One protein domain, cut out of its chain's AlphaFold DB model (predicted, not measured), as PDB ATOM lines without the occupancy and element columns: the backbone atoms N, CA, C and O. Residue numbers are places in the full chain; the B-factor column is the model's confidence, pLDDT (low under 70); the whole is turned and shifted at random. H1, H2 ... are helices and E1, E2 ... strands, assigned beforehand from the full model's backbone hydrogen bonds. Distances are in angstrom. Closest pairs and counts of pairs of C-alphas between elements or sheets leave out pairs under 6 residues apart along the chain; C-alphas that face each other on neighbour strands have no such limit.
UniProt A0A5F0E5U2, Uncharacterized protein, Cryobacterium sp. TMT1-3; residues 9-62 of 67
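What this domain is: This is residues 9 to 62 of the 67 residues of an uncharacterized protein of Cryobacterium sp. TMT1-3 (UniProt A0A5F0E5U2). A small sheet of three strands has two helices over one face, H1 over E1 and E2 and H2 over E3, and its other face is bare. E1 and E2 form a hairpin at one side of the sheet, and the chain then passes through H2 to add E3 beside E2. The printed part has 54 residues, with two named helices and three named strands in the order H1, E1, E2, H2, E3. The sheet runs E1, E2, E3 and is mixed, and the class is mixed, helices and strands. The whole is compact, with a radius of gyration of the C-alphas of 10.0 A and spans of 28 by 20 by 19 A.

How they stand to each other: The inner strand E2, residues 32 to 37, is antiparallel to the edge strand E1, residues 23 to 29, at 163 degrees between directions; N 24 and O 36 are within hydrogen-bond range at 2.8 A. E2 is parallel to the other edge strand, E3, residues 57 to 61, at 27 degrees, with N 60 and O 35 at 2.8 A. H1, residues 9 to 18, is on the sheet at a height of 9.1 A and runs along the strands, at 11 degrees to E2 on the local plane. It lies over E2 and only just over E1, where 3 of its C-alphas fall; the closest C-alphas of H1 and E2 are those of Leu 11 and Leu 33, 5.8 A apart. H2, residues 43 to 52, is on the same face at a height of 8.6 A, along E3 at 8 degrees on the local plane. The closest C-alphas of H2 and E3 are those of Gln 45 and Val 59, 5.6 A apart. H1 and H2 are apart. E2, H2 and E3 form a strand-helix-strand unit, two parallel neighbour strands with a helix between, and its crossover is right-handed; with both helices on one face, the arrangement is two layers. In H1 and H2 every O i to N i+4 pair is within hydrogen-bond range.

Where its parts are: E1 measures 16.5 A from first to last C-alpha, E2 15.6 A and E3 13.0 A; H1 and H2 measure 14.3 A each. H1 begins at C-alpha 9, (-35.781, 35.675, -23.609), E2 at C-alpha 32, (-35.663, 24.651, -21.173), and E3 ends at C-alpha 61, (-23.774, 14.895, -17.250).

The domain as a whole: The two C-alphas farthest apart are those of Ala 9 and Asp 41, 28.8 A. The printed part has no cut, and its four links between elements are tight. The mean pLDDT of the printed part is 94.5, and no printed residue is under 70.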
ATOM      1  N   ALA A   9     -36.437  34.467 -24.110       95.56
ATOM      2  CA  ALA A   9     -35.781  35.675 -23.609       95.56
ATOM      3  C   ALA A   9     -35.239  35.466 -22.187       95.56
ATOM      4  O   ALA A   9     -34.101  35.834 -21.885       95.56
ATOM      5  N   THR A  10     -36.035  34.828 -21.331       96.44
ATOM      6  CA  THR A  10     -35.639  34.457 -19.972       96.44
ATOM      7  C   THR A  10     -34.521  33.422 -20.003       96.44
ATOM      8  O   THR A  10     -33.521  33.580 -19.303       96.44
ATOM      9  N   LEU A  11     -34.627  32.401 -20.858       96.81
ATOM     10  CA  LEU A  11     -33.596  31.370 -20.990       96.81
ATOM     11  C   LEU A  11     -32.259  31.943 -21.475       96.81
ATOM     12  O   LEU A  11     -31.215  31.538 -20.967       96.81
ATOM     13  N   GLN A  12     -32.275  32.915 -22.392       95.31
ATOM     14  CA  GLN A  12     -31.063  33.604 -22.834       95.31
ATOM     15  C   GLN A  12     -30.415  34.398 -21.691       95.31
ATOM     16  O   GLN A  12     -29.208  34.298 -21.479       95.31
ATOM     17  N   ALA A  13     -31.204  35.138 -20.907       94.88
ATOM     18  CA  ALA A  13     -30.685  35.878 -19.755       94.88
ATOM     19  C   ALA A  13     -30.083  34.943 -18.689       94.88
ATOM     20  O   ALA A  13     -29.023  35.230 -18.125       94.88
ATOM     21  N   ILE A  14     -30.736  33.805 -18.440       95.75
ATOM     22  CA  ILE A  14     -30.232  32.759 -17.546       95.75
ATOM     23  C   ILE A  14     -28.912  32.201 -18.093       95.75
ATOM     24  O   ILE A  14     -27.937  32.132 -17.347       95.75
ATOM     25  N   GLN A  15     -28.846  31.862 -19.385       94.94
ATOM     26  CA  GLN A  15     -27.641  31.351 -20.040       94.94
ATOM     27  C   GLN A  15     -26.446  32.299 -19.899       94.94
ATOM     28  O   GLN A  15     -25.353  31.859 -19.530       94.94
ATOM     29  N   ASP A  16     -26.654  33.591 -20.142       93.06
ATOM     30  CA  ASP A  16     -25.599  34.601 -20.050       93.06
ATOM     31  C   ASP A  16     -25.072  34.741 -18.610       93.06
ATOM     32  O   ASP A  16     -23.868  34.897 -18.394       93.06
ATOM     33  N   GLY A  17     -25.955  34.629 -17.610       89.94
ATOM     34  CA  GLY A  17     -25.597  34.696 -16.188       89.94
ATOM     35  C   GLY A  17     -24.955  33.420 -15.630       89.94
ATOM     36  O   GLY A  17     -24.175  33.479 -14.673       89.94
ATOM     37  N   LEU A  18     -25.265  32.264 -16.217       85.56
ATOM     38  CA  LEU A  18     -24.775  30.959 -15.776       85.56
ATOM     39  C   LEU A  18     -23.420  30.575 -16.358       85.56
ATOM     40  O   LEU A  18     -22.864  29.589 -15.893       85.56
ATOM     41  N   ASN A  19     -22.873  31.309 -17.331       79.50
ATOM     42  CA  ASN A  19     -21.620  30.954 -17.998       79.50
ATOM     43  C   ASN A  19     -20.452  30.779 -16.996       79.50
ATOM     44  O   ASN A  19     -19.879  31.746 -16.485       79.50
ATOM     45  N   ARG A  20     -20.114  29.521 -16.682       83.44
ATOM     46  CA  ARG A  20     -19.129  29.119 -15.662       83.44
ATOM     47  C   ARG A  20     -18.151  28.099 -16.250       83.44
ATOM     48  O   ARG A  20     -18.565  27.281 -17.067       83.44
ATOM     49  N   PRO A  21     -16.899  28.022 -15.753       85.31
ATOM     50  CA  PRO A  21     -15.894  27.079 -16.268       85.31
ATOM     51  C   PRO A  21     -16.275  25.591 -16.193       85.31
ATOM     52  O   PRO A  21     -15.640  24.763 -16.833       85.31
ATOM     53  N   GLN A  22     -17.266  25.242 -15.369       84.81
ATOM     54  CA  GLN A  22     -17.696  23.859 -15.125       84.81
ATOM     55  C   GLN A  22     -18.727  23.374 -16.159       84.81
ATOM     56  O   GLN A  22     -19.010  22.179 -16.248       84.81
ATOM     57  N   MET A  23     -19.284  24.304 -16.941       90.88
ATOM     58  CA  MET A  23     -20.217  24.026 -18.026       90.88
ATOM     59  C   MET A  23     -19.452  23.781 -19.322       90.88
ATOM     60  O   MET A  23     -18.555  24.536 -19.684       90.88
ATOM     61  N   LEU A  24     -19.841  22.733 -20.036       94.19
ATOM     62  CA  LEU A  24     -19.282  22.387 -21.339       94.19
ATOM     63  C   LEU A  24     -20.040  23.099 -22.461       94.19
ATOM     64  O   LEU A  24     -19.429  23.640 -23.378       94.19
ATOM     65  N   THR A  25     -21.371  23.109 -22.377       94.69
ATOM     66  CA  THR A  25     -22.267  23.764 -23.340       94.69
ATOM     67  C   THR A  25     -23.546  24.215 -22.647       94.69
ATOM     68  O   THR A  25     -23.977  23.586 -21.680       94.69
ATOM     69  N   SER A  26     -24.195  25.246 -23.183       95.19
ATOM     70  CA  SER A  26     -25.558  25.630 -22.812       95.19
ATOM     71  C   SER A  26     -26.356  26.055 -24.046       95.19
ATOM     72  O   SER A  26     -25.795  26.656 -24.965       95.19
ATOM     73  N   MET A  27     -27.641  25.696 -24.100       94.75
ATOM     74  CA  MET A  27     -28.532  26.083 -25.200       94.75
ATOM     75  C   MET A  27     -30.008  26.147 -24.768       94.75
ATOM     76  O   MET A  27     -30.481  25.214 -24.110       94.75
ATOM     77  N   PRO A  28     -30.772  27.181 -25.161       95.38
ATOM     78  CA  PRO A  28     -32.215  27.207 -24.973       95.38
ATOM     79  C   PRO A  28     -32.856  26.263 -25.992       95.38
ATOM     80  O   PRO A  28     -32.549  26.322 -27.185       95.38
ATOM     81  N   MET A  29     -33.732  25.369 -25.545       93.44
ATOM     82  CA  MET A  29     -34.440  24.451 -26.434       93.44
ATOM     83  C   MET A  29     -35.743  23.965 -25.799       93.44
ATOM     84  O   MET A  29     -35.742  23.357 -24.727       93.44
ATOM     85  N   ASN A  30     -36.854  24.171 -26.515       92.81
ATOM     86  CA  ASN A  30     -38.191  23.697 -26.138       92.81
ATOM     87  C   ASN A  30     -38.628  24.152 -24.728       92.81
ATOM     88  O   ASN A  30     -39.160  23.352 -23.963       92.81
ATOM     89  N   GLY A  31     -38.376  25.416 -24.370       95.75
ATOM     90  CA  GLY A  31     -38.753  25.994 -23.069       95.75
ATOM     91  C   GLY A  31     -37.826  25.644 -21.896       95.75
ATOM     92  O   GLY A  31     -38.129  26.011 -20.764       95.75
ATOM     93  N   TYR A  32     -36.702  24.968 -22.157       96.62
ATOM     94  CA  TYR A  32     -35.663  24.651 -21.173       96.62
ATOM     95  C   TYR A  32     -34.327  25.291 -21.552       96.62
ATOM     96  O   TYR A  32     -33.993  25.365 -22.737       96.62
ATOM     97  N   LEU A  33     -33.503  25.632 -20.563       97.06
ATOM     98  CA  LEU A  33     -32.070  25.807 -20.769       97.06
ATOM     99  C   LEU A  33     -31.382  24.462 -20.543       97.06
ATOM    100  O   LEU A  33     -31.291  23.976 -19.416       97.06
ATOM    101  N   TRP A  34     -30.879  23.865 -21.615       96.94
ATOM    102  CA  TRP A  34     -30.082  22.650 -21.532       96.94
ATOM    103  C   TRP A  34     -28.646  23.011 -21.206       96.94
ATOM    104  O   TRP A  34     -28.040  23.825 -21.901       96.94
ATOM    105  N   VAL A  35     -28.102  22.389 -20.170       96.81
ATOM    106  CA  VAL A  35     -26.742  22.610 -19.692       96.81
ATOM    107  C   VAL A  35     -26.011  21.282 -19.661       96.81
ATOM    108  O   VAL A  35     -26.430  20.363 -18.967       96.81
ATOM    109  N   SER A  36     -24.874  21.202 -20.340       96.62
ATOM    110  CA  SER A  36     -23.986  20.045 -20.239       96.62
ATOM    111  C   SER A  36     -22.858  20.339 -19.261       96.62
ATOM    112  O   SER A  36     -22.186  21.366 -19.375       96.62
ATOM    113  N   VAL A  37     -22.604  19.417 -18.339       96.25
ATOM    114  CA  VAL A  37     -21.474  19.450 -17.398       96.25
ATOM    115  C   VAL A  37     -20.668  18.163 -17.509       96.25
ATOM    116  O   VAL A  37     -21.129  17.169 -18.072       96.25
ATOM    117  N   LEU A  38     -19.451  18.157 -16.966       95.81
ATOM    118  CA  LEU A  38     -18.642  16.938 -16.957       95.81
ATOM    119  C   LEU A  38     -19.312  15.832 -16.125       95.81
ATOM    120  O   LEU A  38     -19.440  14.702 -16.592       95.81
ATOM    121  N   TYR A  39     -19.763  16.171 -14.920       95.50
ATOM    122  CA  TYR A  39     -20.461  15.274 -14.006       95.50
ATOM    123  C   TYR A  39     -21.319  16.083 -13.027       95.50
ATOM    124  O   TYR A  39     -20.890  17.137 -12.561       95.50
ATOM    125  N   ASP A  40     -22.496  15.557 -12.712       95.38
ATOM    126  CA  ASP A  40     -23.402  16.007 -11.665       95.38
ATOM    127  C   ASP A  40     -23.894  14.775 -10.893       95.38
ATOM    128  O   ASP A  40     -24.408  13.821 -11.482       95.38
ATOM    129  N   ASP A  41     -23.741  14.799  -9.573       95.06
ATOM    130  CA  ASP A  41     -24.338  13.828  -8.649       95.06
ATOM    131  C   ASP A  41     -25.767  14.220  -8.226       95.06
ATOM    132  O   ASP A  41     -26.381  13.552  -7.392       95.06
ATOM    133  N   GLY A  42     -26.298  15.298  -8.810       95.19
ATOM    134  CA  GLY A  42     -27.607  15.885  -8.549       95.19
ATOM    135  C   GLY A  42     -27.527  17.191  -7.759       95.19
ATOM    136  O   GLY A  42     -28.538  17.880  -7.608       95.19
ATOM    137  N   THR A  43     -26.348  17.561  -7.248       95.75
ATOM    138  CA  THR A  43     -26.162  18.820  -6.519       95.75
ATOM    139  C   THR A  43     -26.303  20.043  -7.423       95.75
ATOM    140  O   THR A  43     -26.889  21.039  -6.994       95.75
ATOM    141  N   ILE A  44     -25.834  19.970  -8.673       95.06
ATOM    142  CA  ILE A  44     -25.958  21.069  -9.638       95.06
ATOM    143  C   ILE A  44     -27.416  21.211 -10.072       95.06
ATOM    144  O   ILE A  44     -27.935  22.326 -10.022       95.06
ATOM    145  N   GLN A  45     -28.093  20.110 -10.430       96.88
ATOM    146  CA  GLN A  45     -29.522  20.140 -10.769       96.88
ATOM    147  C   GLN A  45     -30.355  20.748  -9.632       96.88
ATOM    148  O   GLN A  45     -31.131  21.674  -9.854       96.88
ATOM    149  N   LYS A  46     -30.134  20.302  -8.391       97.62
ATOM    150  CA  LYS A  46     -30.848  20.842  -7.231       97.62
ATOM    151  C   LYS A  46     -30.610  22.343  -7.052       97.62
ATOM    152  O   LYS A  46     -31.552  23.078  -6.776       97.62
ATOM    153  N   PHE A  47     -29.369  22.801  -7.212       95.31
ATOM    154  CA  PHE A  47     -29.053  24.222  -7.111       95.31
ATOM    155  C   PHE A  47     -29.813  25.043  -8.159       95.31
ATOM    156  O   PHE A  47     -30.417  26.054  -7.810       95.31
ATOM    157  N   VAL A  48     -29.820  24.624  -9.428       95.12
ATOM    158  CA  VAL A  48     -30.519  25.388 -10.477       95.12
ATOM    159  C   VAL A  48     -32.040  25.338 -10.319       95.12
ATOM    160  O   VAL A  48     -32.682  26.357 -10.563       95.12
ATOM    161  N   ASP A  49     -32.603  24.233  -9.824       97.50
ATOM    162  CA  ASP A  49     -34.032  24.139  -9.498       97.50
ATOM    163  C   ASP A  49     -34.416  25.085  -8.348       97.50
ATOM    164  O   ASP A  49     -35.462  25.729  -8.395       97.50
ATOM    165  N   GLU A  50     -33.567  25.217  -7.322       97.75
ATOM    166  CA  GLU A  50     -33.775  26.166  -6.218       97.75
ATOM    167  C   GLU A  50     -33.664  27.629  -6.671       97.75
ATOM    168  O   GLU A  50     -34.361  28.491  -6.135       97.75
ATOM    169  N   GLN A  51     -32.790  27.926  -7.639       95.50
ATOM    170  CA  GLN A  51     -32.575  29.292  -8.130       95.50
ATOM    171  C   GLN A  51     -33.617  29.742  -9.160       95.50
ATOM    172  O   GLN A  51     -34.056  30.891  -9.117       95.50
ATOM    173  N   TYR A  52     -33.987  28.872 -10.101       95.19
ATOM    174  CA  TYR A  52     -34.792  29.239 -11.272       95.19
ATOM    175  C   TYR A  52     -36.174  28.581 -11.294       95.19
ATOM    176  O   TYR A  52     -37.022  28.978 -12.089       95.19
ATOM    177  N   GLY A  53     -36.422  27.629 -10.395       96.62
ATOM    178  CA  GLY A  53     -37.614  26.796 -10.389       96.62
ATOM    179  C   GLY A  53     -37.410  25.481 -11.150       96.62
ATOM    180  O   GLY A  53     -36.524  25.379 -12.006       96.62
ATOM    181  N   PRO A  54     -38.233  24.463 -10.846       96.38
ATOM    182  CA  PRO A  54     -38.191  23.190 -11.553       96.38
ATOM    183  C   PRO A  54     -38.556  23.375 -13.031       96.38
ATOM    184  O   PRO A  54     -39.300  24.289 -13.388       96.38
ATOM    185  N   ASP A  55     -38.059  22.481 -13.887       95.56
ATOM    186  CA  ASP A  55     -38.356  22.447 -15.329       95.56
ATOM    187  C   ASP A  55     -37.924  23.703 -16.120       95.56
ATOM    188  O   ASP A  55     -38.408  23.937 -17.231       95.56
ATOM    189  N   VAL A  56     -36.989  24.500 -15.583       97.25
ATOM    190  CA  VAL A  56     -36.373  25.640 -16.292       97.25
ATOM    191  C   VAL A  56     -34.992  25.281 -16.832       97.25
ATOM    192  O   VAL A  56     -34.715  25.501 -18.011       97.25
ATOM    193  N   VAL A  57     -34.122  24.701 -15.999       96.75
ATOM    194  CA  VAL A  57     -32.759  24.307 -16.381       96.75
ATOM    195  C   VAL A  57     -32.613  22.797 -16.255       96.75
ATOM    196  O   VAL A  57     -32.894  22.231 -15.203       96.75
ATOM    197  N   ILE A  58     -32.141  22.143 -17.315       97.00
ATOM    198  CA  ILE A  58     -31.887  20.700 -17.328       97.00
ATOM    199  C   ILE A  58     -30.383  20.462 -17.402       97.00
ATOM    200  O   ILE A  58     -29.740  20.818 -18.393       97.00
ATOM    201  N   VAL A  59     -29.830  19.846 -16.359       96.75
ATOM    202  CA  VAL A  59     -28.411  19.502 -16.264       96.75
ATOM    203  C   VAL A  59     -28.182  18.099 -16.819       96.75
ATOM    204  O   VAL A  59     -28.761  17.112 -16.368       96.75
ATOM    205  N   GLN A  60     -27.302  17.998 -17.810       96.56
ATOM    206  CA  GLN A  60     -26.898  16.749 -18.434       96.56
ATOM    207  C   GLN A  60     -25.417  16.474 -18.158       96.56
ATOM    208  O   GLN A  60     -24.533  17.224 -18.571       96.56
ATOM    209  N   SER A  61     -25.143  15.360 -17.483       96.81
ATOM    210  CA  SER A  61     -23.774  14.895 -17.250       96.81
ATOM    211  C   SER A  61     -23.210  14.180 -18.474       96.81
ATOM    212  O   SER A  61     -23.849  13.281 -19.023       96.81
ATOM    213  N   ALA A  62     -21.984  14.530 -18.864       95.69
ATOM    214  CA  ALA A  62     -21.234  13.799 -19.883       95.69
ATOM    215  C   ALA A  62     -20.734  12.437 -19.365       95.69
ATOM    216  O   ALA A  62     -20.696  11.458 -20.111       95.69
TER     217      ALA A  62